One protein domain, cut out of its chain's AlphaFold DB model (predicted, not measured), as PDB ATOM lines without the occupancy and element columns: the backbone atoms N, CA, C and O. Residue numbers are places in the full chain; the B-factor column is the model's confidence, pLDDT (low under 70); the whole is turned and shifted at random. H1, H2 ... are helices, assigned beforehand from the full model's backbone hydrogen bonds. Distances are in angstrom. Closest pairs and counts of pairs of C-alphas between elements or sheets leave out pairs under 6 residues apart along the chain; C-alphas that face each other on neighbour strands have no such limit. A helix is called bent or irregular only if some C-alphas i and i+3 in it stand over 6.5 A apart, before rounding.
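This is residues 591 to 742 of the 869 residues of the protein "RNA helicase" of Rachicladosporium antarcticum (UniProt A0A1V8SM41). A helical body built on one long hairpin, H5 and H6, has H3 next to H5 on one side, with H1 and H2 beyond H3, and little H4 packs on H5 and H6. From the end of H6 a lone helix, H7, sticks out as an arm with residues 716 to 742 and meets no other helix. The printed part has 152 residues with seven named helices, H1 to H7 in chain order, and no named strand; the class is all helix. The whole is loose, with a radius of gyration of the C-alphas of 20.3 A, and spans 57 by 45 by 21 A.

The longest helix, H7, residues 718 to 742, is apart from H6, residues 693 to 713, and touches no helix. The hub is H5, residues 663 to 685, which touches three helices. H5 and H6 form a helical hairpin, two helices that follow each other in the chain, touch and run opposite ways at a shallow tilt of 22 degrees; their closest C-alphas, those of His 673 and Lys 700, are 6.2 A apart. H4, residues 652 to 655, touches residues 665 to 672 of H5, closest at the C-alphas of Val 654 and Leu 669, 6.7 A. H4 only just touches H6, with 3 pairs of C-alphas within 8 A, the closest those of Leu 655 and Val 703, 6.9 A. H3, residues 619 to 638, has a kink of 63 degrees near residue 626 and is irregular, with C-alphas 620 and 623 8.6 A apart. With residues 621 to 628 alone H3 only just touches H5, with 3 pairs of C-alphas within 8 A, the closest those of Met 624 and Thr 671, 7.1 A. H1, residues 591 to 598, touches H3 at a steep tilt of 56 degrees, the closest C-alphas being Ile 598 and Pro 630, 5.4 A. H1 touches H2, residues 606 to 613, about perpendicular at 74 degrees, closest at the C-alphas of His 591 and Cys 613, 4.9 A. Every O i to N i+4 pair is within hydrogen-bond range in H1, H2 and H7, against 12 of 16 in H3, 18 of 19 in H5 and 16 of 17 in H6; H4 is too short for such a pair.

H7 measures 36.5 A and ends at C-alpha 742, (-31.058, 28.874, -69.294). H5 measures 33.6 A, H6 31.0 A and H3 25.6 A. H1 begins at C-alpha 591, (-7.345, 43.654, -47.860).

The C-alphas farthest apart, Thr 640 and Gln 741, are 61.0 A apart. The printed part has no cut, and the link from H3 to H4 is long. Confidence is low, under 70, at residues 714 to 721, 725, 735 to 736 and 739 to 742.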
ATOM      1  N   HIS A 591      -8.035  42.407 -48.231       90.06
ATOM      2  CA  HIS A 591      -7.345  43.654 -47.860       90.06
ATOM      3  C   HIS A 591      -8.300  44.697 -47.271       90.06
ATOM      4  O   HIS A 591      -7.963  45.349 -46.290       90.06
ATOM      5  N   VAL A 592      -9.503  44.855 -47.842       88.88
ATOM      6  CA  VAL A 592     -10.506  45.822 -47.350       88.88
ATOM      7  C   VAL A 592     -10.991  45.434 -45.953       88.88
ATOM      8  O   VAL A 592     -11.118  46.287 -45.080       88.88
ATOM      9  N   TRP A 593     -11.219  44.141 -45.727       89.38
ATOM     10  CA  TRP A 593     -11.645  43.628 -44.429       89.38
ATOM     11  C   TRP A 593     -10.534  43.734 -43.377       89.38
ATOM     12  O   TRP A 593     -10.797  44.162 -42.254       89.38
ATOM     13  N   LEU A 594      -9.288  43.412 -43.737       93.56
ATOM     14  CA  LEU A 594      -8.133  43.597 -42.856       93.56
ATOM     15  C   LEU A 594      -7.921  45.073 -42.508       93.56
ATOM     16  O   LEU A 594      -7.643  45.384 -41.352       93.56
ATOM     17  N   ALA A 595      -8.110  45.977 -43.474       93.19
ATOM     18  CA  ALA A 595      -8.052  47.417 -43.247       93.19
ATOM     19  C   ALA A 595      -9.096  47.869 -42.214       93.19
ATOM     20  O   ALA A 595      -8.746  48.609 -41.300       93.19
ATOM     21  N   ASP A 596     -10.335  47.372 -42.311       90.00
ATOM     22  CA  ASP A 596     -11.388  47.632 -41.320       90.00
ATOM     23  C   ASP A 596     -11.022  47.078 -39.927       90.00
ATOM     24  O   ASP A 596     -11.255  47.749 -38.922       90.00
ATOM     25  N   LEU A 597     -10.411  45.887 -39.841       92.50
ATOM     26  CA  LEU A 597     -10.005  45.292 -38.558       92.50
ATOM     27  C   LEU A 597      -8.947  46.120 -37.817       92.50
ATOM     28  O   LEU A 597      -8.979  46.195 -36.588       92.50
ATOM     29  N   ILE A 598      -8.006  46.724 -38.543       94.69
ATOM     30  CA  ILE A 598      -6.907  47.511 -37.957       94.69
ATOM     31  C   ILE A 598      -7.203  49.016 -37.905       94.69
ATOM     32  O   ILE A 598      -6.372  49.790 -37.423       94.69
ATOM     33  N   GLU A 599      -8.359  49.457 -38.403       91.19
ATOM     34  CA  GLU A 599      -8.762  50.868 -38.417       91.19
ATOM     35  C   GLU A 599      -8.716  51.519 -37.019       91.19
ATOM     36  O   GLU A 599      -8.142  52.602 -36.914       91.19
ATOM     37  N   PRO A 600      -9.181  50.871 -35.926       90.19
ATOM     38  CA  PRO A 600      -9.140  51.468 -34.586       90.19
ATOM     39  C   PRO A 600      -7.731  51.669 -34.010       90.19
ATOM     40  O   PRO A 600      -7.585  52.312 -32.974       90.19
ATOM     41  N   ILE A 601      -6.695  51.081 -34.619       92.69
ATOM     42  CA  ILE A 601      -5.327  51.163 -34.104       92.69
ATOM     43  C   ILE A 601      -4.685  52.475 -34.563       92.69
ATOM     44  O   ILE A 601      -4.451  52.699 -35.756       92.69
ATOM     45  N   GLU A 602      -4.388  53.346 -33.599       89.75
ATOM     46  CA  GLU A 602      -3.668  54.601 -33.820       89.75
ATOM     47  C   GLU A 602      -2.157  54.366 -33.993       89.75
ATOM     48  O   GLU A 602      -1.615  53.356 -33.556       89.75
ATOM     49  N   GLY A 603      -1.459  55.307 -34.636       89.44
ATOM     50  CA  GLY A 603       0.003  55.265 -34.796       89.44
ATOM     51  C   GLY A 603       0.520  54.505 -36.025       89.44
ATOM     52  O   GLY A 603       1.706  54.590 -36.321       89.44
ATOM     53  N   LEU A 604      -0.350  53.827 -36.778       94.06
ATOM     54  CA  LEU A 604       0.026  53.165 -38.034       94.06
ATOM     55  C   LEU A 604       0.084  54.144 -39.207       94.06
ATOM     56  O   LEU A 604      -0.883  54.868 -39.476       94.06
ATOM     57  N   THR A 605       1.182  54.105 -39.962       93.50
ATOM     58  CA  THR A 605       1.299  54.820 -41.237       93.50
ATOM     59  C   THR A 605       0.503  54.119 -42.343       93.50
ATOM     60  O   THR A 605       0.109  52.959 -42.221       93.50
ATOM     61  N   VAL A 606       0.285  54.804 -43.470       92.81
ATOM     62  CA  VAL A 606      -0.341  54.199 -44.664       92.81
ATOM     63  C   VAL A 606       0.481  53.012 -45.179       92.81
ATOM     64  O   VAL A 606      -0.090  52.015 -45.618       92.81
ATOM     65  N   VAL A 607       1.809  53.088 -45.066       93.56
ATOM     66  CA  VAL A 607       2.722  52.002 -45.438       93.56
ATOM     67  C   VAL A 607       2.535  50.802 -44.515       93.56
ATOM     68  O   VAL A 607       2.371  49.688 -45.011       93.56
ATOM     69  N   ASP A 608       2.477  51.020 -43.197       95.44
ATOM     70  CA  ASP A 608       2.243  49.940 -42.230       95.44
ATOM     71  C   ASP A 608       0.903  49.260 -42.501       95.44
ATOM     72  O   ASP A 608       0.840  48.036 -42.607       95.44
ATOM     73  N   ARG A 609      -0.162  50.049 -42.695       95.88
ATOM     74  CA  ARG A 609      -1.497  49.526 -43.020       95.88
ATOM     75  C   ARG A 609      -1.479  48.706 -44.305       95.88
ATOM     76  O   ARG A 609      -2.043  47.616 -44.323       95.88
ATOM     77  N   ASN A 610      -0.804  49.184 -45.350       95.25
ATOM     78  CA  ASN A 610      -0.674  48.456 -46.612       95.25
ATOM     79  C   ASN A 610       0.066  47.118 -46.429       95.25
ATOM     80  O   ASN A 610      -0.395  46.089 -46.916       95.25
ATOM     81  N   ILE A 611       1.173  47.106 -45.676       95.19
ATOM     82  CA  ILE A 611       1.938  45.882 -45.386       95.19
ATOM     83  C   ILE A 611       1.099  44.892 -44.572       95.19
ATOM     84  O   ILE A 611       1.064  43.709 -44.906       95.19
ATOM     85  N   ILE A 612       0.411  45.357 -43.527       96.06
ATOM     86  CA  ILE A 612      -0.432  44.510 -42.673       96.06
ATOM     87  C   ILE A 612      -1.589  43.911 -43.486       96.06
ATOM     88  O   ILE A 612      -1.858  42.720 -43.374       96.06
ATOM     89  N   CYS A 613      -2.230  44.695 -44.358       94.81
ATOM     90  CA  CYS A 613      -3.316  44.208 -45.217       94.81
ATOM     91  C   CYS A 613      -2.850  43.195 -46.274       94.81
ATOM     92  O   CYS A 613      -3.669  42.423 -46.765       94.81
ATOM     93  N   ALA A 614      -1.558  43.177 -46.612       92.62
ATOM     94  CA  ALA A 614      -0.955  42.183 -47.501       92.62
ATOM     95  C   ALA A 614      -0.528  40.890 -46.774       92.62
ATOM     96  O   ALA A 614      -0.073  39.941 -47.422       92.62
ATOM     97  N   CYS A 615      -0.652  40.835 -45.442       93.38
ATOM     98  CA  CYS A 615      -0.399  39.629 -44.660       93.38
ATOM     99  C   CYS A 615      -1.357  38.506 -45.103       93.38
ATOM    100  O   CYS A 615      -2.537  38.777 -45.336       93.38
ATOM    101  N   PRO A 616      -0.901  37.242 -45.212       87.25
ATOM    102  CA  PRO A 616      -1.732  36.122 -45.659       87.25
ATOM    103  C   PRO A 616      -2.771  35.701 -44.600       87.25
ATOM    104  O   PRO A 616      -2.663  34.644 -43.983       87.25
ATOM    105  N   ALA A 617      -3.795  36.530 -44.402       90.00
ATOM    106  CA  ALA A 617      -4.932  36.308 -43.515       90.00
ATOM    107  C   ALA A 617      -6.231  36.213 -44.331       90.00
ATOM    108  O   ALA A 617      -6.421  36.950 -45.296       90.00
ATOM    109  N   SER A 618      -7.117  35.287 -43.953       84.75
ATOM    110  CA  SER A 618      -8.338  34.958 -44.702       84.75
ATOM    111  C   SER A 618      -9.588  35.169 -43.857       84.75
ATOM    112  O   SER A 618      -9.626  34.762 -42.694       84.75
ATOM    113  N   GLN A 619     -10.655  35.693 -44.465       83.94
ATOM    114  CA  GLN A 619     -11.981  35.774 -43.838       83.94
ATOM    115  C   GLN A 619     -12.582  34.411 -43.466       83.94
ATOM    116  O   GLN A 619     -13.501  34.360 -42.652       83.94
ATOM    117  N   THR A 620     -12.073  33.306 -44.021       81.06
ATOM    118  CA  THR A 620     -12.479  31.950 -43.610       81.06
ATOM    119  C   THR A 620     -12.247  31.717 -42.114       81.06
ATOM    120  O   THR A 620     -13.049  31.050 -41.470       81.06
ATOM    121  N   ASP A 621     -11.204  32.329 -41.547       84.88
ATOM    122  CA  ASP A 621     -10.830  32.214 -40.133       84.88
ATOM    123  C   ASP A 621     -11.087  33.534 -39.384       84.88
ATOM    124  O   ASP A 621     -10.291  33.968 -38.548       84.88
ATOM    125  N   ALA A 622     -12.186  34.224 -39.716       86.94
ATOM    126  CA  ALA A 622     -12.454  35.580 -39.235       86.94
ATOM    127  C   ALA A 622     -12.465  35.712 -37.703       86.94
ATOM    128  O   ALA A 622     -12.116  36.772 -37.194       86.94
ATOM    129  N   GLU A 623     -12.870  34.677 -36.965       88.69
ATOM    130  CA  GLU A 623     -12.900  34.699 -35.495       88.69
ATOM    131  C   GLU A 623     -11.507  34.882 -34.889       88.69
ATOM    132  O   GLU A 623     -11.332  35.760 -34.048       88.69
ATOM    133  N   MET A 624     -10.510  34.140 -35.379       89.75
ATOM    134  CA  MET A 624      -9.117  34.288 -34.950       89.75
ATOM    135  C   MET A 624      -8.571  35.663 -35.339       89.75
ATOM    136  O   MET A 624      -7.992  36.377 -34.523       89.75
ATOM    137  N   TRP A 625      -8.741  36.059 -36.601       94.12
ATOM    138  CA  TRP A 625      -8.121  37.288 -37.100       94.12
ATOM    139  C   TRP A 625      -8.700  38.557 -36.471       94.12
ATOM    140  O   TRP A 625      -7.984  39.553 -36.374       94.12
ATOM    141  N   LYS A 626      -9.955  38.523 -35.999       92.81
ATOM    142  CA  LYS A 626     -10.583  39.632 -35.264       92.81
ATOM    143  C   LYS A 626      -9.831  40.013 -33.989       92.81
ATOM    144  O   LYS A 626      -9.868  41.183 -33.625       92.81
ATOM    145  N   SER A 627      -9.174  39.069 -33.313       93.38
ATOM    146  CA  SER A 627      -8.342  39.357 -32.136       93.38
ATOM    147  C   SER A 627      -6.866  39.506 -32.511       93.38
ATOM    148  O   SER A 627      -6.231  40.491 -32.126       93.38
ATOM    149  N   LEU A 628      -6.341  38.576 -33.312       95.50
ATOM    150  CA  LEU A 628      -4.907  38.459 -33.576       95.50
ATOM    151  C   LEU A 628      -4.358  39.572 -34.480       95.50
ATOM    152  O   LEU A 628      -3.290  40.117 -34.203       95.50
ATOM    153  N   MET A 629      -5.077  39.959 -35.542       96.81
ATOM    154  CA  MET A 629      -4.579  40.995 -36.456       96.81
ATOM    155  C   MET A 629      -4.490  42.374 -35.775       96.81
ATOM    156  O   MET A 629      -3.445  43.021 -35.889       96.81
ATOM    157  N   PRO A 630      -5.499  42.825 -34.998       96.56
ATOM    158  CA  PRO A 630      -5.357  44.027 -34.181       96.56
ATOM    159  C   PRO A 630      -4.221  43.949 -33.152       96.56
ATOM    160  O   PRO A 630      -3.606  44.974 -32.870       96.56
ATOM    161  N   ALA A 631      -3.921  42.770 -32.596       96.50
ATOM    162  CA  ALA A 631      -2.798  42.590 -31.673       96.50
ATOM    163  C   ALA A 631      -1.449  42.828 -32.366       96.50
ATOM    164  O   ALA A 631      -0.655  43.651 -31.907       96.50
ATOM    165  N   PHE A 632      -1.229  42.211 -33.529       97.38
ATOM    166  CA  PHE A 632      -0.042  42.471 -34.349       97.38
ATOM    167  C   PHE A 632       0.059  43.937 -34.775       97.38
ATOM    168  O   PHE A 632       1.134  44.532 -34.707       97.38
ATOM    169  N   ALA A 633      -1.062  44.547 -35.154       97.38
ATOM    170  CA  ALA A 633      -1.125  45.961 -35.495       97.38
ATOM    171  C   ALA A 633      -0.749  46.865 -34.303       97.38
ATOM    172  O   ALA A 633       0.005  47.819 -34.483       97.38
ATOM    173  N   ARG A 634      -1.200  46.549 -33.077       97.00
ATOM    174  CA  ARG A 634      -0.795  47.265 -31.851       97.00
ATOM    175  C   ARG A 634       0.700  47.148 -31.586       97.00
ATOM    176  O   ARG A 634       1.316  48.161 -31.287       97.00
ATOM    177  N   ILE A 635       1.269  45.953 -31.730       96.81
ATOM    178  CA  ILE A 635       2.710  45.692 -31.567       96.81
ATOM    179  C   ILE A 635       3.534  46.528 -32.558       96.81
ATOM    180  O   ILE A 635       4.554  47.115 -32.197       96.81
ATOM    181  N   ILE A 636       3.071  46.633 -33.808       97.12
ATOM    182  CA  ILE A 636       3.709  47.477 -34.828       97.12
ATOM    183  C   ILE A 636       3.586  48.958 -34.455       97.12
ATOM    184  O   ILE A 636       4.577  49.683 -34.491       97.12
ATOM    185  N   ALA A 637       2.399  49.412 -34.049       96.44
ATOM    186  CA  ALA A 637       2.173  50.802 -33.664       96.44
ATOM    187  C   ALA A 637       2.978  51.219 -32.420       96.44
ATOM    188  O   ALA A 637       3.515  52.325 -32.373       96.44
ATOM    189  N   SER A 638       3.096  50.338 -31.423       95.06
ATOM    190  CA  SER A 638       3.853  50.583 -30.189       95.06
ATOM    191  C   SER A 638       5.354  50.321 -30.331       95.06
ATOM    192  O   SER A 638       6.105  50.645 -29.410       95.06
ATOM    193  N   GLN A 639       5.792  49.708 -31.439       93.94
ATOM    194  CA  GLN A 639       7.177  49.289 -31.695       93.94
ATOM    195  C   GLN A 639       7.760  48.390 -30.581       93.94
ATOM    196  O   GLN A 639       8.970  48.371 -30.360       93.94
ATOM    197  N   THR A 640       6.912  47.663 -29.844       92.50
ATOM    198  CA  THR A 640       7.287  46.863 -28.661       92.50
ATOM    199  C   THR A 640       6.354  45.660 -28.484       92.50
ATOM    200  O   THR A 640       5.249  45.647 -29.018       92.50
ATOM    201  N   GLY A 641       6.782  44.644 -27.724       88.31
ATOM    202  CA  GLY A 641       5.941  43.476 -27.409       88.31
ATOM    203  C   GLY A 641       5.852  42.429 -28.524       88.31
ATOM    204  O   GLY A 641       4.900  41.662 -28.569       88.31
ATOM    205  N   GLY A 642       6.822  42.389 -29.440       92.00
ATOM    206  CA  GLY A 642       6.829  41.429 -30.547       92.00
ATOM    207  C   GLY A 642       7.464  40.071 -30.234       92.00
ATOM    208  O   GLY A 642       7.760  39.333 -31.171       92.00
ATOM    209  N   ASN A 643       7.701  39.725 -28.966       94.62
ATOM    210  CA  ASN A 643       8.104  38.370 -28.582       94.62
ATOM    211  C   ASN A 643       6.893  37.440 -28.699       94.62
ATOM    212  O   ASN A 643       5.865  37.705 -28.089       94.62
ATOM    213  N   ILE A 644       7.016  36.357 -29.467       95.19
ATOM    214  CA  ILE A 644       5.900  35.447 -29.762       95.19
ATOM    215  C   ILE A 644       5.266  34.830 -28.507       95.19
ATOM    216  O   ILE A 644       4.061  34.608 -28.502       95.19
ATOM    217  N   ALA A 645       6.050  34.588 -27.450       93.12
ATOM    218  CA  ALA A 645       5.552  34.023 -26.193       93.12
ATOM    219  C   ALA A 645       4.712  35.018 -25.373       93.12
ATOM    220  O   ALA A 645       3.926  34.605 -24.530       93.12
ATOM    221  N   ASP A 646       4.864  36.318 -25.638       93.25
ATOM    222  CA  ASP A 646       4.216  37.390 -24.881       93.25
ATOM    223  C   ASP A 646       2.938  37.905 -25.574       93.25
ATOM    224  O   ASP A 646       2.412  38.941 -25.172       93.25
ATOM    225  N   ILE A 647       2.449  37.229 -26.628       94.94
ATOM    226  CA  ILE A 647       1.258  37.620 -27.406       94.94
ATOM    227  C   ILE A 647       0.049  36.798 -26.933       94.94
ATOM    228  O   ILE A 647      -0.109  35.663 -27.386       94.94
ATOM    229  N   PRO A 648      -0.843  37.345 -26.084       92.38
ATOM    230  CA  PRO A 648      -1.936  36.572 -25.485       92.38
ATOM    231  C   PRO A 648      -2.984  36.106 -26.499       92.38
ATOM    232  O   PRO A 648      -3.675  35.119 -26.278       92.38
ATOM    233  N   GLU A 649      -3.150  36.831 -27.608       94.19
ATOM    234  CA  GLU A 649      -4.101  36.469 -28.660       94.19
ATOM    235  C   GLU A 649      -3.614  35.311 -29.548       94.19
ATOM    236  O   GLU A 649      -4.381  34.835 -30.387       94.19
ATOM    237  N   LEU A 650      -2.360  34.868 -29.393       93.19
ATOM    238  CA  LEU A 650      -1.820  33.694 -30.069       93.19
ATOM    239  C   LEU A 650      -1.929  32.482 -29.120       93.19
ATOM    240  O   LEU A 650      -1.184  32.425 -28.148       93.19
ATOM    241  N   PRO A 651      -2.822  31.508 -29.388       90.25
ATOM    242  CA  PRO A 651      -3.190  30.478 -28.414       90.25
ATOM    243  C   PRO A 651      -2.143  29.354 -28.347       90.25
ATOM    244  O   PRO A 651      -2.346  28.261 -28.881       90.25
ATOM    245  N   LEU A 652      -0.984  29.632 -27.746       92.69
ATOM    246  CA  LEU A 652       0.120  28.673 -27.614       92.69
ATOM    247  C   LEU A 652      -0.245  27.485 -26.710       92.69
ATOM    248  O   LEU A 652       0.317  26.403 -26.878       92.69
ATOM    249  N   GLU A 653      -1.220  27.654 -25.815       91.38
ATOM    250  CA  GLU A 653      -1.676  26.652 -24.845       91.38
ATOM    251  C   GLU A 653      -2.255  25.396 -25.516       91.38
ATOM    252  O   GLU A 653      -2.199  24.304 -24.955       91.38
ATOM    253  N   VAL A 654      -2.723  25.504 -26.766       90.50
ATOM    254  CA  VAL A 654      -3.225  24.368 -27.567       90.50
ATOM    255  C   VAL A 654      -2.150  23.275 -27.731       90.50
ATOM    256  O   VAL A 654      -2.449  22.084 -27.901       90.50
ATOM    257  N   LEU A 655      -0.869  23.652 -27.656       90.31
ATOM    258  CA  LEU A 655       0.254  22.715 -27.691       90.31
ATOM    259  C   LEU A 655       0.416  21.892 -26.407       90.31
ATOM    260  O   LEU A 655       1.050  20.840 -26.475       90.31
ATOM    261  N   GLU A 656      -0.190  22.289 -25.292       89.38
ATOM    262  CA  GLU A 656      -0.136  21.554 -24.019       89.38
ATOM    263  C   GLU A 656      -1.267  20.526 -23.879       89.38
ATOM    264  O   GLU A 656      -1.109  19.526 -23.184       89.38
ATOM    265  N   GLU A 657      -2.392  20.731 -24.569       87.88
ATOM    266  CA  GLU A 657      -3.552  19.830 -24.525       87.88
ATOM    267  C   GLU A 657      -3.236  18.429 -25.082       87.88
ATOM    268  O   GLU A 657      -2.437  18.277 -26.005       87.88
ATOM    269  N   GLU A 658      -3.884  17.374 -24.588       84.00
ATOM    270  CA  GLU A 658      -3.711  16.040 -25.175       84.00
ATOM    271  C   GLU A 658      -4.302  15.968 -26.593       84.00
ATOM    272  O   GLU A 658      -5.373  16.508 -26.879       84.00
ATOM    273  N   ALA A 659      -3.609  15.275 -27.502       81.06
ATOM    274  CA  ALA A 659      -4.024  15.170 -28.896       81.06
ATOM    275  C   ALA A 659      -5.332  14.372 -29.042       81.06
ATOM    276  O   ALA A 659      -5.326  13.133 -29.075       81.06
ATOM    277  N   SER A 660      -6.440  15.101 -29.180       79.38
ATOM    278  CA  SER A 660      -7.788  14.558 -29.340       79.38
ATOM    279  C   SER A 660      -8.217  14.515 -30.820       79.38
ATOM    280  O   SER A 660      -7.942  15.446 -31.578       79.38
ATOM    281  N   PRO A 661      -8.896  13.446 -31.282       74.12
ATOM    282  CA  PRO A 661      -9.339  13.301 -32.672       74.12
ATOM    283  C   PRO A 661     -10.652  14.044 -32.957       74.12
ATOM    284  O   PRO A 661     -11.545  13.503 -33.609       74.12
ATOM    285  N   ASN A 662     -10.815  15.256 -32.427       79.88
ATOM    286  CA  ASN A 662     -12.019  16.053 -32.640       79.88
ATOM    287  C   ASN A 662     -11.734  17.233 -33.590       79.88
ATOM    288  O   ASN A 662     -10.613  17.740 -33.698       79.88
ATOM    289  N   ARG A 663     -12.760  17.634 -34.354       75.38
ATOM    290  CA  ARG A 663     -12.640  18.667 -35.401       75.38
ATOM    291  C   ARG A 663     -12.279  20.033 -34.824       75.38
ATOM    292  O   ARG A 663     -11.597  20.808 -35.489       75.38
ATOM    293  N   GLU A 664     -12.728  20.315 -33.609       83.62
ATOM    294  CA  GLU A 664     -12.469  21.576 -32.918       83.62
ATOM    295  C   GLU A 664     -10.986  21.728 -32.573       83.62
ATOM    296  O   GLU A 664     -10.389  22.750 -32.896       83.62
ATOM    297  N   TYR A 665     -10.361  20.683 -32.039       86.06
ATOM    298  CA  TYR A 665      -8.948  20.655 -31.683       86.06
ATOM    299  C   TYR A 665      -8.043  20.784 -32.910       86.06
ATOM    300  O   TYR A 665      -7.128  21.608 -32.932       86.06
ATOM    301  N   LEU A 666      -8.346  20.041 -33.982       81.56
ATOM    302  CA  LEU A 666      -7.636  20.191 -35.255       81.56
ATOM    303  C   LEU A 666      -7.746  21.625 -35.790       81.56
ATOM    304  O   LEU A 666      -6.745  22.207 -36.206       81.56
ATOM    305  N   LYS A 667      -8.947  22.215 -35.743       83.12
ATOM    306  CA  LYS A 667      -9.165  23.607 -36.151       83.12
ATOM    307  C   LYS A 667      -8.345  24.570 -35.287       83.12
ATOM    308  O   LYS A 667      -7.765  25.504 -35.840       83.12
ATOM    309  N   SER A 668      -8.247  24.349 -33.977       88.19
ATOM    310  CA  SER A 668      -7.411  25.152 -33.072       88.19
ATOM    311  C   SER A 668      -5.923  25.064 -33.424       88.19
ATOM    312  O   SER A 668      -5.246  26.090 -33.470       88.19
ATOM    313  N   LEU A 669      -5.415  23.877 -33.770       88.31
ATOM    314  CA  LEU A 669      -4.034  23.706 -34.235       88.31
ATOM    315  C   LEU A 669      -3.774  24.392 -35.584       88.31
ATOM    316  O   LEU A 669      -2.774  25.091 -35.737       88.31
ATOM    317  N   GLU A 670      -4.676  24.244 -36.560       85.12
ATOM    318  CA  GLU A 670      -4.575  24.943 -37.850       85.12
ATOM    319  C   GLU A 670      -4.618  26.468 -37.677       85.12
ATOM    320  O   GLU A 670      -3.918  27.208 -38.369       85.12
ATOM    321  N   THR A 671      -5.435  26.939 -36.736       88.38
ATOM    322  CA  THR A 671      -5.553  28.349 -36.346       88.38
ATOM    323  C   THR A 671      -4.227  28.853 -35.779       88.38
ATOM    324  O   THR A 671      -3.676  29.836 -36.281       88.38
ATOM    325  N   LEU A 672      -3.646  28.133 -34.815       92.25
ATOM    326  CA  LEU A 672      -2.338  28.462 -34.256       92.25
ATOM    327  C   LEU A 672      -1.244  28.474 -35.335       92.25
ATOM    328  O   LEU A 672      -0.472  29.431 -35.415       92.25
ATOM    329  N   HIS A 673      -1.211  27.470 -36.220       90.88
ATOM    330  CA  HIS A 673      -0.256  27.406 -37.333       90.88
ATOM    331  C   HIS A 673      -0.323  28.655 -38.218       90.88
ATOM    332  O   HIS A 673       0.700  29.297 -38.462       90.88
ATOM    333  N   LYS A 674      -1.530  29.060 -38.638       90.69
ATOM    334  CA  LYS A 674      -1.747  30.281 -39.436       90.69
ATOM    335  C   LYS A 674      -1.255  31.532 -38.705       90.69
ATOM    336  O   LYS A 674      -0.613  32.381 -39.328       90.69
ATOM    337  N   GLY A 675      -1.510  31.636 -37.400       94.00
ATOM    338  CA  GLY A 675      -1.033  32.740 -36.563       94.00
ATOM    339  C   GLY A 675       0.497  32.824 -36.498       94.00
ATOM    340  O   GLY A 675       1.068  33.897 -36.706       94.00
ATOM    341  N   VAL A 676       1.175  31.688 -36.307       94.81
ATOM    342  CA  VAL A 676       2.648  31.598 -36.285       94.81
ATOM    343  C   VAL A 676       3.253  31.928 -37.655       94.81
ATOM    344  O   VAL A 676       4.246  32.653 -37.747       94.81
ATOM    345  N   VAL A 677       2.643  31.456 -38.744       92.88
ATOM    346  CA  VAL A 677       3.074  31.770 -40.116       92.88
ATOM    347  C   VAL A 677       2.942  33.269 -40.410       92.88
ATOM    348  O   VAL A 677       3.856  33.858 -40.992       92.88
ATOM    349  N   ALA A 678       1.860  33.916 -39.968       95.06
ATOM    350  CA  ALA A 678       1.698  35.365 -40.093       95.06
ATOM    351  C   ALA A 678       2.711  36.148 -39.241       95.06
ATOM    352  O   ALA A 678       3.280  37.125 -39.730       95.06
ATOM    353  N   TYR A 679       3.007  35.687 -38.021       96.56
ATOM    354  CA  TYR A 679       4.091  36.236 -37.198       96.56
ATOM    355  C   TYR A 679       5.429  36.186 -37.954       96.56
ATOM    356  O   TYR A 679       6.118  37.201 -38.080       96.56
ATOM    357  N   LEU A 680       5.784  35.026 -38.521       95.62
ATOM    358  CA  LEU A 680       7.009  34.862 -39.311       95.62
ATOM    359  C   LEU A 680       7.017  35.802 -40.521       95.62
ATOM    360  O   LEU A 680       8.019  36.482 -40.751       95.62
ATOM    361  N   TRP A 681       5.899  35.914 -41.243       96.31
ATOM    362  CA  TRP A 681       5.753  36.837 -42.369       96.31
ATOM    363  C   TRP A 681       6.017  38.294 -41.961       96.31
ATOM    364  O   TRP A 681       6.842  38.973 -42.586       96.31
ATOM    365  N   LEU A 682       5.369  38.765 -40.892       96.75
ATOM    366  CA  LEU A 682       5.534  40.124 -40.364       96.75
ATOM    367  C   LEU A 682       6.956  40.362 -39.862       96.75
ATOM    368  O   LEU A 682       7.509  41.439 -40.086       96.75
ATOM    369  N   SER A 683       7.598  39.347 -39.283       96.06
ATOM    370  CA  SER A 683       8.972  39.452 -38.798       96.06
ATOM    371  C   SER A 683       9.978  39.811 -39.884       96.06
ATOM    372  O   SER A 683      10.966  40.475 -39.589       96.06
ATOM    373  N   PHE A 684       9.756  39.445 -41.148       94.19
ATOM    374  CA  PHE A 684      10.660  39.849 -42.232       94.19
ATOM    375  C   PHE A 684      10.461  41.299 -42.687       94.19
ATOM    376  O   PHE A 684      11.366  41.856 -43.307       94.19
ATOM    377  N   ARG A 685       9.315  41.921 -42.381       94.62
ATOM    378  CA  ARG A 685       9.015  43.324 -42.727       94.62
ATOM    379  C   ARG A 685       9.298  44.270 -41.561       94.62
ATOM    380  O   ARG A 685       9.839  45.348 -41.768       94.62
ATOM    381  N   PHE A 686       9.012  43.833 -40.338       95.19
ATOM    382  CA  PHE A 686       9.149  44.603 -39.102       95.19
ATOM    383  C   PHE A 686      10.213  43.980 -38.195       95.19
ATOM    384  O   PHE A 686       9.950  43.552 -37.069       95.19
ATOM    385  N   ALA A 687      11.434  43.887 -38.722       89.94
ATOM    386  CA  ALA A 687      12.448  42.994 -38.181       89.94
ATOM    387  C   ALA A 687      12.949  43.323 -36.771       89.94
ATOM    388  O   ALA A 687      13.369  42.404 -36.067       89.94
ATOM    389  N   GLY A 688      12.908  44.600 -36.384       90.81
ATOM    390  CA  GLY A 688      13.248  45.058 -35.035       90.81
ATOM    391  C   GLY A 688      12.114  44.910 -34.019       90.81
ATOM    392  O   GLY A 688      12.374  45.005 -32.827       90.81
ATOM    393  N   ILE A 689      10.881  44.663 -34.477       94.69
ATOM    394  CA  ILE A 689       9.692  44.555 -33.622       94.69
ATOM    395  C   ILE A 689       9.426  43.083 -33.301       94.69
ATOM    396  O   ILE A 689       9.430  42.693 -32.139       94.69
ATOM    397  N   PHE A 690       9.264  42.249 -34.333       95.62
ATOM    398  CA  PHE A 690       9.084  40.801 -34.183       95.62
ATOM    399  C   PHE A 690      10.446  40.109 -34.287       95.62
ATOM    400  O   PHE A 690      10.928  39.779 -35.377       95.62
ATOM    401  N   ASN A 691      11.100  39.950 -33.141       92.25
ATOM    402  CA  ASN A 691      12.504  39.550 -33.049       92.25
ATOM    403  C   ASN A 691      12.716  38.069 -32.680       92.25
ATOM    404  O   ASN A 691      13.813  37.553 -32.887       92.25
ATOM    405  N   THR A 692      11.691  37.332 -32.243       94.69
ATOM    406  CA  THR A 692      11.814  35.925 -31.817       94.69
ATOM    407  C   THR A 692      11.532  34.927 -32.946       94.69
ATOM    408  O   THR A 692      10.707  34.022 -32.811       94.69
ATOM    409  N   ARG A 693      12.222  35.067 -34.087       94.31
ATOM    410  CA  ARG A 693      12.017  34.187 -35.262       94.31
ATOM    411  C   ARG A 693      12.410  32.735 -35.013       94.31
ATOM    412  O   ARG A 693      11.726  31.837 -35.487       94.31
ATOM    413  N   ALA A 694      13.507  32.500 -34.293       93.12
ATOM    414  CA  ALA A 694      13.971  31.145 -33.990       93.12
ATOM    415  C   ALA A 694      12.924  30.378 -33.168       93.12
ATOM    416  O   ALA A 694      12.546  29.268 -33.534       93.12
ATOM    417  N   LEU A 695      12.380  31.025 -32.131       95.19
ATOM    418  CA  LEU A 695      11.298  30.472 -31.323       95.19
ATOM    419  C   LEU A 695      10.029  30.245 -32.157       95.19
ATOM    420  O   LEU A 695       9.437  29.178 -32.073       95.19
ATOM    421  N   ALA A 696       9.650  31.195 -33.017       95.19
ATOM    422  CA  ALA A 696       8.489  31.041 -33.893       95.19
ATOM    423  C   ALA A 696       8.615  29.850 -34.860       95.19
ATOM    424  O   ALA A 696       7.643  29.126 -35.062       95.19
ATOM    425  N   ASN A 697       9.804  29.602 -35.421       92.62
ATOM    426  CA  ASN A 697      10.049  28.406 -36.235       92.62
ATOM    427  C   ASN A 697       9.950  27.121 -35.405       92.62
ATOM    428  O   ASN A 697       9.350  26.155 -35.859       92.62
ATOM    429  N   HIS A 698      10.466  27.121 -34.173       93.50
ATOM    430  CA  HIS A 698      10.334  25.964 -33.289       93.50
ATOM    431  C   HIS A 698       8.866  25.666 -32.940       93.50
ATOM    432  O   HIS A 698       8.430  24.521 -33.029       93.50
ATOM    433  N   VAL A 699       8.078  26.699 -32.614       94.56
ATOM    434  CA  VAL A 699       6.630  26.574 -32.380       94.56
ATOM    435  C   VAL A 699       5.921  26.053 -33.626       94.56
ATOM    436  O   VAL A 699       5.112  25.135 -33.515       94.56
ATOM    437  N   LYS A 700       6.248  26.580 -34.813       91.69
ATOM    438  CA  LYS A 700       5.716  26.079 -36.086       91.69
ATOM    439  C   LYS A 700       5.947  24.571 -36.214       91.69
ATOM    440  O   LYS A 700       4.981  23.850 -36.439       91.69
ATOM    441  N   ASP A 701       7.175  24.100 -36.014       89.94
ATOM    442  CA  ASP A 701       7.511  22.678 -36.151       89.94
ATOM    443  C   ASP A 701       6.716  21.798 -35.167       89.94
ATOM    444  O   ASP A 701       6.227  20.733 -35.548       89.94
ATOM    445  N   MET A 702       6.523  22.249 -33.919       91.94
ATOM    446  CA  MET A 702       5.709  21.531 -32.925       91.94
ATOM    447  C   MET A 702       4.234  21.433 -33.334       91.94
ATOM    448  O   MET A 702       3.630  20.365 -33.231       91.94
ATOM    449  N   VAL A 703       3.646  22.531 -33.824       91.25
ATOM    450  CA  VAL A 703       2.250  22.549 -34.289       91.25
ATOM    451  C   VAL A 703       2.072  21.613 -35.482       91.25
ATOM    452  O   VAL A 703       1.100  20.863 -35.535       91.25
ATOM    453  N   GLU A 704       3.016  21.616 -36.425       85.75
ATOM    454  CA  GLU A 704       2.971  20.756 -37.613       85.75
ATOM    455  C   GLU A 704       3.009  19.266 -37.245       85.75
ATOM    456  O   GLU A 704       2.207  18.492 -37.768       85.75
ATOM    457  N   GLN A 705       3.865  18.880 -36.294       85.00
ATOM    458  CA  GLN A 705       3.918  17.508 -35.772       85.00
ATOM    459  C   GLN A 705       2.607  17.100 -35.090       85.00
ATOM    460  O   GLN A 705       2.110  15.993 -35.297       85.00
ATOM    461  N   LYS A 706       2.006  18.005 -34.309       87.25
ATOM    462  CA  LYS A 706       0.762  17.722 -33.585       87.25
ATOM    463  C   LYS A 706      -0.451  17.614 -34.509       87.25
ATOM    464  O   LYS A 706      -1.313  16.763 -34.295       87.25
ATOM    465  N   ILE A 707      -0.502  18.430 -35.566       82.94
ATOM    466  CA  ILE A 707      -1.503  18.304 -36.635       82.94
ATOM    467  C   ILE A 707      -1.412  16.915 -37.275       82.94
ATOM    468  O   ILE A 707      -2.438  16.260 -37.451       82.94
ATOM    469  N   GLU A 708      -0.203  16.443 -37.588       76.69
ATOM    470  CA  GLU A 708       0.003  15.115 -38.175       76.69
ATOM    471  C   GLU A 708      -0.506  13.995 -37.248       76.69
ATOM    472  O   GLU A 708      -1.270  13.135 -37.691       76.69
ATOM    473  N   GLU A 709      -0.198  14.064 -35.949       82.06
ATOM    474  CA  GLU A 709      -0.667  13.088 -34.954       82.06
ATOM    475  C   GLU A 709      -2.203  13.025 -34.846       82.06
ATOM    476  O   GLU A 709      -2.797  11.944 -34.787       82.06
ATOM    477  N   VAL A 710      -2.869  14.183 -34.823       79.56
ATOM    478  CA  VAL A 710      -4.334  14.281 -34.713       79.56
ATOM    479  C   VAL A 710      -5.019  13.722 -35.961       79.56
ATOM    480  O   VAL A 710      -5.994  12.970 -35.865       79.56
ATOM    481  N   LEU A 711      -4.501  14.055 -37.142       71.25
ATOM    482  CA  LEU A 711      -5.063  13.634 -38.424       71.25
ATOM    483  C   LEU A 711      -5.013  12.121 -38.651       71.25
ATOM    484  O   LEU A 711      -5.909  11.574 -39.303       71.25
ATOM    485  N   ASP A 712      -4.015  11.430 -38.103       70.88
ATOM    486  CA  ASP A 712      -3.946   9.968 -38.159       70.88
ATOM    487  C   ASP A 712      -5.080   9.302 -37.348       70.88
ATOM    488  O   ASP A 712      -5.584   8.227 -37.709       70.88
ATOM    489  N   LYS A 713      -5.589   9.967 -36.304       72.56
ATOM    490  CA  LYS A 713      -6.627   9.424 -35.413       72.56
ATOM    491  C   LYS A 713      -8.069   9.547 -35.965       72.56
ATOM    492  O   LYS A 713      -8.882   8.669 -35.693       72.56
ATOM    493  N   PHE A 714      -8.397  10.508 -36.836       65.62
ATOM    494  CA  PHE A 714      -9.766  10.742 -37.377       65.62
ATOM    495  C   PHE A 714     -10.348   9.599 -38.226       65.62
ATOM    496  O   PHE A 714      -9.842   9.376 -39.320       65.62
ATOM    497  N   SER A 715     -11.384   8.859 -37.807       57.16
ATOM    498  CA  SER A 715     -12.051   7.825 -38.636       57.16
ATOM    499  C   SER A 715     -13.333   8.334 -39.311       57.16
ATOM    500  O   SER A 715     -14.059   9.143 -38.749       57.16
ATOM    501  N   PHE A 716     -13.618   7.866 -40.532       58.31
ATOM    502  CA  PHE A 716     -14.853   8.173 -41.270       58.31
ATOM    503  C   PHE A 716     -15.515   6.870 -41.735       58.31
ATOM    504  O   PHE A 716     -14.811   5.930 -42.115       58.31
ATOM    505  N   THR A 717     -16.850   6.800 -41.718       60.88
ATOM    506  CA  THR A 717     -17.585   5.576 -42.092       60.88
ATOM    507  C   THR A 717     -17.996   5.566 -43.570       60.88
ATOM    508  O   THR A 717     -18.270   6.599 -44.179       60.88
ATOM    509  N   GLU A 718     -18.092   4.370 -44.162       60.16
ATOM    510  CA  GLU A 718     -18.496   4.170 -45.567       60.16
ATOM    511  C   GLU A 718     -19.917   4.702 -45.864       60.16
ATOM    512  O   GLU A 718     -20.180   5.221 -46.951       60.16
ATOM    513  N   ALA A 719     -20.827   4.628 -44.886       63.41
ATOM    514  CA  ALA A 719     -22.211   5.090 -45.014       63.41
ATOM    515  C   ALA A 719     -22.310   6.615 -45.195       63.41
ATOM    516  O   ALA A 719     -23.081   7.095 -46.030       63.41
ATOM    517  N   GLN A 720     -21.488   7.380 -44.470       65.88
ATOM    518  CA  GLN A 720     -21.456   8.841 -44.576       65.88
ATOM    519  C   GLN A 720     -20.993   9.295 -45.968       65.88
ATOM    520  O   GLN A 720     -21.589  10.202 -46.548       65.88
ATOM    521  N   ARG A 721     -19.998   8.622 -46.562       67.81
ATOM    522  CA  ARG A 721     -19.529   8.944 -47.920       67.81
ATOM    523  C   ARG A 721     -20.607   8.707 -48.980       67.81
ATOM    524  O   ARG A 721     -20.779   9.552 -49.857       67.81
ATOM    525  N   ARG A 722     -21.339   7.587 -48.910       70.31
ATOM    526  CA  ARG A 722     -22.425   7.296 -49.868       70.31
ATOM    527  C   ARG A 722     -23.522   8.355 -49.806       70.31
ATOM    528  O   ARG A 722     -23.938   8.848 -50.847       70.31
ATOM    529  N   LYS A 723     -23.894   8.795 -48.601       72.69
ATOM    530  CA  LYS A 723     -24.866   9.880 -48.407       72.69
ATOM    531  C   LYS A 723     -24.394  11.200 -49.034       72.69
ATOM    532  O   LYS A 723     -25.168  11.864 -49.718       72.69
ATOM    533  N   ILE A 724     -23.116  11.556 -48.869       71.94
ATOM    534  CA  ILE A 724     -22.519  12.746 -49.505       71.94
ATOM    535  C   ILE A 724     -22.507  12.615 -51.040       71.94
ATOM    536  O   ILE A 724     -22.785  13.581 -51.752       71.94
ATOM    537  N   ALA A 725     -22.212  11.429 -51.580       69.19
ATOM    538  CA  ALA A 725     -22.276  11.170 -53.020       69.19
ATOM    539  C   ALA A 725     -23.708  11.295 -53.577       69.19
ATOM    540  O   ALA A 725     -23.901  11.953 -54.595       69.19
ATOM    541  N   GLU A 726     -24.716  10.760 -52.883       75.44
ATOM    542  CA  GLU A 726     -26.131  10.861 -53.276       75.44
ATOM    543  C   GLU A 726     -26.635  12.311 -53.298       75.44
ATOM    544  O   GLU A 726     -27.308  12.727 -54.245       75.44
ATOM    545  N   VAL A 727     -26.288  13.109 -52.281       78.19
ATOM    546  CA  VAL A 727     -26.630  14.542 -52.239       78.19
ATOM    547  C   VAL A 727     -26.001  15.280 -53.423       78.19
ATOM    548  O   VAL A 727     -26.670  16.077 -54.084       78.19
ATOM    549  N   ARG A 728     -24.740  14.976 -53.748       75.50
ATOM    550  CA  ARG A 728     -24.055  15.567 -54.907       75.50
ATOM    551  C   ARG A 728     -24.672  15.145 -56.230       75.50
ATOM    552  O   ARG A 728     -24.835  15.996 -57.093       75.50
ATOM    553  N   GLN A 729     -25.070  13.885 -56.380       77.00
ATOM    554  CA  GLN A 729     -25.738  13.409 -57.589       77.00
ATOM    555  C   GLN A 729     -27.037  14.186 -57.851       77.00
ATOM    556  O   GLN A 729     -27.283  14.621 -58.976       77.00
ATOM    557  N   LYS A 730     -27.842  14.423 -56.805       75.94
ATOM    558  CA  LYS A 730     -29.046  15.266 -56.905       75.94
ATOM    559  C   LYS A 730     -28.706  16.709 -57.290       75.94
ATOM    560  O   LYS A 730     -29.433  17.313 -58.076       75.94
ATOM    561  N   GLN A 731     -27.613  17.253 -56.755       74.06
ATOM    562  CA  GLN A 731     -27.159  18.610 -57.058       74.06
ATOM    563  C   GLN A 731     -26.687  18.755 -58.510       74.06
ATOM    564  O   GLN A 731     -27.164  19.647 -59.199       74.06
ATOM    565  N   VAL A 732     -25.828  17.854 -58.997       71.56
ATOM    566  CA  VAL A 732     -25.347  17.859 -60.391       71.56
ATOM    567  C   VAL A 732     -26.526  17.779 -61.356       71.56
ATOM    568  O   VAL A 732     -26.615  18.575 -62.281       71.56
ATOM    569  N   HIS A 733     -27.484  16.888 -61.085       73.00
ATOM    570  CA  HIS A 733     -28.680  16.775 -61.915       73.00
ATOM    571  C   HIS A 733     -29.510  18.068 -61.932       73.00
ATOM    572  O   HIS A 733     -30.026  18.470 -62.972       73.00
ATOM    573  N   ARG A 734     -29.625  18.756 -60.790       74.06
ATOM    574  CA  ARG A 734     -30.304  20.053 -60.706       74.06
ATOM    575  C   ARG A 734     -29.575  21.132 -61.508       74.06
ATOM    576  O   ARG A 734     -30.236  21.891 -62.211       74.06
ATOM    577  N   ASP A 735     -28.252  21.198 -61.401       69.88
ATOM    578  CA  ASP A 735     -27.433  22.180 -62.115       69.88
ATOM    579  C   ASP A 735     -27.501  21.950 -63.636       69.88
ATOM    580  O   ASP A 735     -27.649  22.907 -64.393       69.88
ATOM    581  N   GLU A 736     -27.507  20.692 -64.086       69.25
ATOM    582  CA  GLU A 736     -27.733  20.322 -65.492       69.25
ATOM    583  C   GLU A 736     -29.114  20.767 -65.996       69.25
ATOM    584  O   GLU A 736     -29.229  21.300 -67.099       69.25
ATOM    585  N   VAL A 737     -30.165  20.590 -65.187       72.06
ATOM    586  CA  VAL A 737     -31.526  21.033 -65.534       72.06
ATOM    587  C   VAL A 737     -31.603  22.558 -65.633       72.06
ATOM    588  O   VAL A 737     -32.199  23.072 -66.578       72.06
ATOM    589  N   LEU A 738     -30.978  23.287 -64.706       71.69
ATOM    590  CA  LEU A 738     -30.924  24.754 -64.738       71.69
ATOM    591  C   LEU A 738     -30.106  25.274 -65.931       71.69
ATOM    592  O   LEU A 738     -30.504  26.244 -66.580       71.69
ATOM    593  N   ALA A 739     -28.991  24.622 -66.262       66.50
ATOM    594  CA  ALA A 739     -28.185  24.951 -67.436       66.50
ATOM    595  C   ALA A 739     -28.959  24.705 -68.742       66.50
ATOM    596  O   ALA A 739     -28.927  25.532 -69.648       66.50
ATOM    597  N   ALA A 740     -29.713  23.607 -68.827       67.81
ATOM    598  CA  ALA A 740     -30.575  23.335 -69.974       67.81
ATOM    599  C   ALA A 740     -31.719  24.356 -70.094       67.81
ATOM    600  O   ALA A 740     -32.038  24.783 -71.197       67.81
ATOM    601  N   GLN A 741     -32.318  24.776 -68.975       66.56
ATOM    602  CA  GLN A 741     -33.367  25.803 -68.962       66.56
ATOM    603  C   GLN A 741     -32.844  27.177 -69.397       66.56
ATOM    604  O   GLN A 741     -33.473  27.816 -70.232       66.56
ATOM    605  N   SER A 742     -31.680  27.598 -68.897       57.72
ATOM    606  CA  SER A 742     -31.058  28.874 -69.294       57.72
ATOM    607  C   SER A 742     -30.616  28.891 -70.759       57.72
ATOM    608  O   SER A 742     -30.843  29.883 -71.438       57.72
TER     609      SER A 742